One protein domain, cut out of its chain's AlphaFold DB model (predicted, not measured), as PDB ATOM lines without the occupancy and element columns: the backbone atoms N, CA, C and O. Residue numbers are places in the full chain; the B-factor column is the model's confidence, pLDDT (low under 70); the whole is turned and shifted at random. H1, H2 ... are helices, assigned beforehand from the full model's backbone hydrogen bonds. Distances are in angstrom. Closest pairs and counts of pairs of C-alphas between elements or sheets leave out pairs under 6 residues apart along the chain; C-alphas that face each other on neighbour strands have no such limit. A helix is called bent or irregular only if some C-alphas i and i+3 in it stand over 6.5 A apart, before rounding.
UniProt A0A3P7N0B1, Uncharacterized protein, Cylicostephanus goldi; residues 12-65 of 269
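Overview. This is residues 12 to 65 of the 269 residues of an uncharacterized protein of Cylicostephanus goldi (UniProt A0A3P7N0B1). The long helix H3 and the shorter H2 lie side by side as a helical hairpin, with short H1 packed on H3 and meeting H2 only at the corner by their link; after H3, residues 51 to 60 fold back along it to little H4 near H3's first residues. The 54 printed residues hold four named helices, H1 to H4 in order, and no named strand: all helix. The whole is compact, with a radius of gyration of the C-alphas of 10.4 A and spans of 30 by 24 by 15 A.

Along the chain. H3, residues 35 to 50, runs 21.4 A from C-alpha 35 at (166.670, 158.506, 129.893); it is neither bent nor irregular, but only just: C-alphas 37 and 40 are 6.2 A apart. H2, residues 21 to 29, is 12.3 A long. H1 is residues 12 to 16, 6.1 A; H4 is residues 61 to 64, 5.4 A, ending at (173.114, 157.077, 135.646).

Arrangement. H3, the hub, touches H2 at a shallow tilt of 15 degrees, opposite ways; the closest C-alphas, of Ile 21 and Phe 42, are 6.8 A apart. With residues 42 to 49 alone it touches H1, closest C-alphas Thr 15 and Phe 46, 6.4 A. H1 and H2 touch only at the corner, C-alphas of Leu 16 and Lys 22, 5.7 A. With residues 35 to 39 alone H3 only just touches H4, with 3 pairs of C-alphas within 8 A, the closest Ala 35 and Ser 61, 5.7 A. H4 is apart from H1 and H2. Every O i to N i+4 pair is within hydrogen-bond range in H1 and H2, 10 of 12 in H3; H4 is too short for one, and its one O i to N i+3 pair is not within range.

Size, cuts and confidence. The C-alphas farthest apart, of Arg 30 and Lys 51, are 30.0 A apart. The printed part has no cut and no long link. No printed residue is under pLDDT 70.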
ATOM      1  N   LEU A  12     157.498 159.218 143.785       92.62
ATOM      2  CA  LEU A  12     158.225 158.951 142.539       92.62
ATOM      3  C   LEU A  12     158.158 157.461 142.202       92.62
ATOM      4  O   LEU A  12     157.720 157.081 141.118       92.62
ATOM      5  N   THR A  13     158.513 156.618 143.173       90.75
ATOM      6  CA  THR A  13     158.485 155.153 143.075       90.75
ATOM      7  C   THR A  13     157.078 154.631 142.769       90.75
ATOM      8  O   THR A  13     156.902 153.749 141.930       90.75
ATOM      9  N   SER A  14     156.052 155.203 143.408       92.19
ATOM     10  CA  SER A  14     154.645 154.847 143.196       92.19
ATOM     11  C   SER A  14     154.174 155.164 141.777       92.19
ATOM     12  O   SER A  14     153.424 154.376 141.206       92.19
ATOM     13  N   THR A  15     154.605 156.289 141.197       93.81
ATOM     14  CA  THR A  15     154.320 156.635 139.794       93.81
ATOM     15  C   THR A  15     155.131 155.771 138.826       93.81
ATOM     16  O   THR A  15     154.570 155.290 137.847       93.81
ATOM     17  N   LEU A  16     156.409 155.505 139.120       93.62
ATOM     18  CA  LEU A  16     157.311 154.732 138.256       93.62
ATOM     19  C   LEU A  16     156.799 153.310 137.978       93.62
ATOM     20  O   LEU A  16     156.895 152.819 136.858       93.62
ATOM     21  N   PHE A  17     156.215 152.661 138.987       91.75
ATOM     22  CA  PHE A  17     155.720 151.285 138.886       91.75
ATOM     23  C   PHE A  17     154.211 151.165 138.608       91.75
ATOM     24  O   PHE A  17     153.648 150.078 138.750       91.75
ATOM     25  N   LYS A  18     153.543 152.247 138.180       92.00
ATOM     26  CA  LYS A  18     152.126 152.236 137.767       92.00
ATOM     27  C   LYS A  18     151.965 152.454 136.267       92.00
ATOM     28  O   LYS A  18     152.704 153.214 135.651       92.00
ATOM     29  N   SER A  19     150.955 151.808 135.690       89.69
ATOM     30  CA  SER A  19     150.566 152.026 134.295       89.69
ATOM     31  C   SER A  19     150.077 153.471 134.089       89.69
ATOM     32  O   SER A  19     149.383 153.988 134.974       89.69
ATOM     33  N   PRO A  20     150.427 154.161 132.982       89.94
ATOM     34  CA  PRO A  20     151.165 153.672 131.808       89.94
ATOM     35  C   PRO A  20     152.698 153.864 131.874       89.94
ATOM     36  O   PRO A  20     153.393 153.633 130.886       89.94
ATOM     37  N   ILE A  21     153.241 154.359 132.994       95.75
ATOM     38  CA  ILE A  21     154.682 154.636 133.138       95.75
ATOM     39  C   ILE A  21     155.489 153.352 133.332       95.75
ATOM     40  O   ILE A  21     156.601 153.260 132.815       95.75
ATOM     41  N   LYS A  22     154.929 152.348 134.014       95.06
ATOM     42  CA  LYS A  22     155.576 151.048 134.231       95.06
ATOM     43  C   LYS A  22     156.043 150.428 132.914       95.06
ATOM     44  O   LYS A  22     157.178 149.989 132.815       95.06
ATOM     45  N   GLU A  23     155.184 150.409 131.904       95.56
ATOM     46  CA  GLU A  23     155.449 149.818 130.595       95.56
ATOM     47  C   GLU A  23     156.569 150.574 129.864       95.56
ATOM     48  O   GLU A  23     157.432 149.955 129.245       95.56
ATOM     49  N   GLN A  24     156.615 151.904 130.007       96.69
ATOM     50  CA  GLN A  24     157.686 152.753 129.470       96.69
ATOM     51  C   GLN A  24     159.013 152.564 130.220       96.69
ATOM     52  O   GLN A  24     160.078 152.618 129.613       96.69
ATOM     53  N   PHE A  25     158.963 152.300 131.527       96.88
ATOM     54  CA  PHE A  25     160.144 151.974 132.326       96.88
ATOM     55  C   PHE A  25     160.689 150.578 131.982       96.88
ATOM     56  O   PHE A  25     161.896 150.396 131.859       96.88
ATOM     57  N   GLU A  26     159.815 149.603 131.729       96.94
ATOM     58  CA  GLU A  26     160.215 148.275 131.244       96.94
ATOM     59  C   GLU A  26     160.807 148.343 129.822       96.94
ATOM     60  O   GLU A  26     161.804 147.675 129.550       96.94
ATOM     61  N   ALA A  27     160.262 149.193 128.944       97.38
ATOM     62  CA  ALA A  27     160.822 149.487 127.620       97.38
ATOM     63  C   ALA A  27     162.205 150.168 127.701       97.38
ATOM     64  O   ALA A  27     163.129 149.825 126.961       97.38
ATOM     65  N   LEU A  28     162.384 151.094 128.649       97.38
ATOM     66  CA  LEU A  28     163.671 151.719 128.954       97.38
ATOM     67  C   LEU A  28     164.698 150.684 129.449       97.38
ATOM     68  O   LEU A  28     165.832 150.682 128.971       97.38
ATOM     69  N   GLU A  29     164.305 149.766 130.341       97.56
ATOM     70  CA  GLU A  29     165.163 148.653 130.774       97.56
ATOM     71  C   GLU A  29     165.554 147.740 129.600       97.56
ATOM     72  O   GLU A  29     166.678 147.247 129.582       97.56
ATOM     73  N   ARG A  30     164.706 147.543 128.583       98.31
ATOM     74  CA  ARG A  30     165.081 146.813 127.350       98.31
ATOM     75  C   ARG A  30     165.851 147.652 126.325       98.31
ATOM     76  O   ARG A  30     166.290 147.114 125.314       98.31
ATOM     77  N   GLY A  31     166.075 148.945 126.573       97.88
ATOM     78  CA  GLY A  31     166.786 149.829 125.642       97.88
ATOM     79  C   GLY A  31     165.982 150.185 124.387       97.88
ATOM     80  O   GLY A  31     166.565 150.546 123.360       97.88
ATOM     81  N   GLU A  32     164.653 150.085 124.464       97.94
ATOM     82  CA  GLU A  32     163.708 150.538 123.434       97.94
ATOM     83  C   GLU A  32     163.618 152.080 123.406       97.94
ATOM     84  O   GLU A  32     163.353 152.671 122.364       97.94
ATOM     85  N   THR A  33     163.906 152.729 124.540       97.06
ATOM     86  CA  THR A  33     163.958 154.191 124.726       97.06
ATOM     87  C   THR A  33     165.183 154.595 125.573       97.06
ATOM     88  O   THR A  33     166.019 153.744 125.894       97.06
ATOM     89  N   THR A  34     165.335 155.881 125.905       97.44
ATOM     90  CA  THR A  34     166.485 156.447 126.642       97.44
ATOM     91  C   THR A  34     166.053 157.322 127.823       97.44
ATOM     92  O   THR A  34     164.893 157.726 127.901       97.44
ATOM     93  N   ALA A  35     166.960 157.623 128.758       96.62
ATOM     94  CA  ALA A  35     166.670 158.506 129.893       96.62
ATOM     95  C   ALA A  35     166.298 159.931 129.436       96.62
ATOM     96  O   ALA A  35     165.372 160.526 129.985       96.62
ATOM     97  N   GLU A  36     166.964 160.423 128.383       95.75
ATOM     98  CA  GLU A  36     166.674 161.683 127.683       95.75
ATOM     99  C   GLU A  36     165.208 161.779 127.211       95.75
ATOM    100  O   GLU A  36     164.598 162.846 127.290       95.75
ATOM    101  N   ASP A  37     164.621 160.663 126.766       96.44
ATOM    102  CA  ASP A  37     163.216 160.572 126.340       96.44
ATOM    103  C   ASP A  37     162.251 160.259 127.500       96.44
ATOM    104  O   ASP A  37     161.115 160.741 127.530       96.44
ATOM    105  N   PHE A  38     162.694 159.453 128.468       97.31
ATOM    106  CA  PHE A  38     161.864 158.953 129.561       97.31
ATOM    107  C   PHE A  38     161.619 159.992 130.664       97.31
ATOM    108  O   PHE A  38     160.487 160.126 131.129       97.31
ATOM    109  N   ASP A  39     162.635 160.746 131.090       96.94
ATOM    110  CA  ASP A  39     162.498 161.691 132.208       96.94
ATOM    111  C   ASP A  39     161.475 162.825 131.937       96.94
ATOM    112  O   ASP A  39     160.679 163.140 132.834       96.94
ATOM    113  N   PRO A  40     161.382 163.413 130.721       96.81
ATOM    114  CA  PRO A  40     160.302 164.344 130.373       96.81
ATOM    115  C   PRO A  40     158.911 163.690 130.405       96.81
ATOM    116  O   PRO A  40     157.955 164.287 130.908       96.81
ATOM    117  N   LEU A  41     158.793 162.448 129.918       96.19
ATOM    118  CA  LEU A  41     157.540 161.689 129.926       96.19
ATOM    119  C   LEU A  41     157.082 161.401 131.363       96.19
ATOM    120  O   LEU A  41     155.939 161.690 131.726       96.19
ATOM    121  N   PHE A  42     157.993 160.911 132.207       97.19
ATOM    122  CA  PHE A  42     157.760 160.706 133.633       97.19
ATOM    123  C   PHE A  42     157.308 162.004 134.313       97.19
ATOM    124  O   PHE A  42     156.307 162.006 135.030       97.19
ATOM    125  N   THR A  43     157.995 163.120 134.040       96.69
ATOM    126  CA  THR A  43     157.659 164.445 134.588       96.69
ATOM    127  C   THR A  43     156.215 164.838 134.269       96.69
ATOM    128  O   THR A  43     155.477 165.249 135.167       96.69
ATOM    129  N   HIS A  44     155.771 164.658 133.018       95.62
ATOM    130  CA  HIS A  44     154.395 164.948 132.608       95.62
ATOM    131  C   HIS A  44     153.361 164.133 133.403       95.62
ATOM    132  O   HIS A  44     152.409 164.697 133.955       95.62
ATOM    133  N   PHE A  45     153.543 162.812 133.492       94.81
ATOM    134  CA  PHE A  45     152.601 161.941 134.198       94.81
ATOM    135  C   PHE A  45     152.615 162.157 135.715       94.81
ATOM    136  O   PHE A  45     151.548 162.181 136.327       94.81
ATOM    137  N   PHE A  46     153.787 162.384 136.314       95.50
ATOM    138  CA  PHE A  46     153.923 162.712 137.734       95.50
ATOM    139  C   PHE A  46     153.191 164.017 138.079       95.50
ATOM    140  O   PHE A  46     152.366 164.040 138.994       95.50
ATOM    141  N   ASN A  47     153.405 165.079 137.293       95.25
ATOM    142  CA  ASN A  47     152.694 166.352 137.440       95.25
ATOM    143  C   ASN A  47     151.174 166.176 137.366       95.25
ATOM    144  O   ASN A  47     150.449 166.669 138.233       95.25
ATOM    145  N   LYS A  48     150.686 165.422 136.373       93.88
ATOM    146  CA  LYS A  48     149.256 165.140 136.194       93.88
ATOM    147  C   LYS A  48     148.660 164.337 137.356       93.88
ATOM    148  O   LYS A  48     147.557 164.647 137.798       93.88
ATOM    149  N   GLN A  49     149.372 163.322 137.850       93.50
ATOM    150  CA  GLN A  49     148.913 162.459 138.942       93.50
ATOM    151  C   GLN A  49     148.857 163.205 140.284       93.50
ATOM    152  O   GLN A  49     147.877 163.075 141.014       93.50
ATOM    153  N   HIS A  50     149.890 163.990 140.597       93.31
ATOM    154  CA  HIS A  50     150.064 164.635 141.907       93.31
ATOM    155  C   HIS A  50     149.674 166.122 141.923       93.31
ATOM    156  O   HIS A  50     149.892 166.803 142.920       93.31
ATOM    157  N   LYS A  51     149.078 166.633 140.833       94.25
ATOM    158  CA  LYS A  51     148.663 168.041 140.653       94.25
ATOM    159  C   LYS A  51     149.817 169.041 140.848       94.25
ATOM    160  O   LYS A  51     149.655 170.070 141.501       94.25
ATOM    161  N   ARG A  52     150.984 168.728 140.275       93.50
ATOM    162  CA  ARG A  52     152.209 169.549 140.329       93.50
ATOM    163  C   ARG A  52     152.547 170.163 138.968       93.50
ATOM    164  O   ARG A  52     151.926 169.839 137.959       93.50
ATOM    165  N   ALA A  53     153.538 171.052 138.961       94.00
ATOM    166  CA  ALA A  53     154.049 171.742 137.777       94.00
ATOM    167  C   ALA A  53     155.594 171.761 137.768       94.00
ATOM    168  O   ALA A  53     156.220 172.799 137.574       94.00
ATOM    169  N   GLU A  54     156.219 170.611 138.030       94.38
ATOM    170  CA  GLU A  54     157.670 170.446 137.927       94.38
ATOM    171  C   GLU A  54     158.127 170.608 136.470       94.38
ATOM    172  O   GLU A  54     157.584 169.949 135.584       94.38
ATOM    173  N   ASN A  55     159.154 171.423 136.216       93.56
ATOM    174  CA  ASN A  55     159.693 171.592 134.859       93.56
ATOM    175  C   ASN A  55     160.407 170.327 134.350       93.56
ATOM    176  O   ASN A  55     160.304 169.993 133.174       93.56
ATOM    177  N   PHE A  56     161.152 169.638 135.224       94.56
ATOM    178  CA  PHE A  56     161.922 168.443 134.871       94.56
ATOM    179  C   PHE A  56     162.295 167.610 136.106       94.56
ATOM    180  O   PHE A  56     162.865 168.131 137.072       94.56
ATOM    181  N   ILE A  57     162.019 166.306 136.066       94.81
ATOM    182  CA  ILE A  57     162.371 165.321 137.093       94.81
ATOM    183  C   ILE A  57     163.348 164.303 136.474       94.81
ATOM    184  O   ILE A  57     162.896 163.390 135.787       94.81
ATOM    185  N   PRO A  58     164.668 164.423 136.723       93.38
ATOM    186  CA  PRO A  58     165.687 163.523 136.176       93.38
ATOM    187  C   PRO A  58     165.717 162.185 136.933       93.38
ATOM    188  O   PRO A  58     166.696 161.881 137.618       93.38
ATOM    189  N   ILE A  59     164.618 161.428 136.931       92.94
ATOM    190  CA  ILE A  59     164.481 160.219 137.758       92.94
ATOM    191  C   ILE A  59     165.447 159.113 137.317       92.94
ATOM    192  O   ILE A  59     165.999 158.426 138.172       92.94
ATOM    193  N   ILE A  60     165.728 158.996 136.020       93.56
ATOM    194  CA  ILE A  60     166.731 158.073 135.481       93.56
ATOM    195  C   ILE A  60     168.069 158.780 135.279       93.56
ATOM    196  O   ILE A  60     169.103 158.246 135.683       93.56
ATOM    197  N   SER A  61     168.067 159.999 134.730       89.94
ATOM    198  CA  SER A  61     169.306 160.730 134.432       89.94
ATOM    199  C   SER A  61     170.162 160.962 135.684       89.94
ATOM    200  O   SER A  61     171.381 160.885 135.603       89.94
ATOM    201  N   SER A  62     169.560 161.150 136.866       88.19
ATOM    202  CA  SER A  62     170.311 161.274 138.132       88.19
ATOM    203  C   SER A  62     170.814 159.947 138.725       88.19
ATOM    204  O   SER A  62     171.659 159.960 139.617       88.19
ATOM    205  N   VAL A  63     170.323 158.796 138.251       85.44
ATOM    206  CA  VAL A  63     170.786 157.462 138.682       85.44
ATOM    207  C   VAL A  63     172.008 157.025 137.875       85.44
ATOM    208  O   VAL A  63     172.928 156.409 138.428       85.44
ATOM    209  N   ILE A  64     172.016 157.353 136.582       86.94
ATOM    210  CA  ILE A  64     173.114 157.077 135.646       86.94
ATOM    211  C   ILE A  64     174.206 158.157 135.673       86.94
ATOM    212  O   ILE A  64     175.337 157.878 135.280       86.94
ATOM    213  N   ASP A  65     173.919 159.359 136.183       85.94
ATOM    214  CA  ASP A  65     174.952 160.365 136.432       85.94
ATOM    215  C   ASP A  65     176.055 159.806 137.353       85.94
ATOM    216  O   ASP A  65     175.802 159.059 138.309       85.94
TER     217      ASP A  65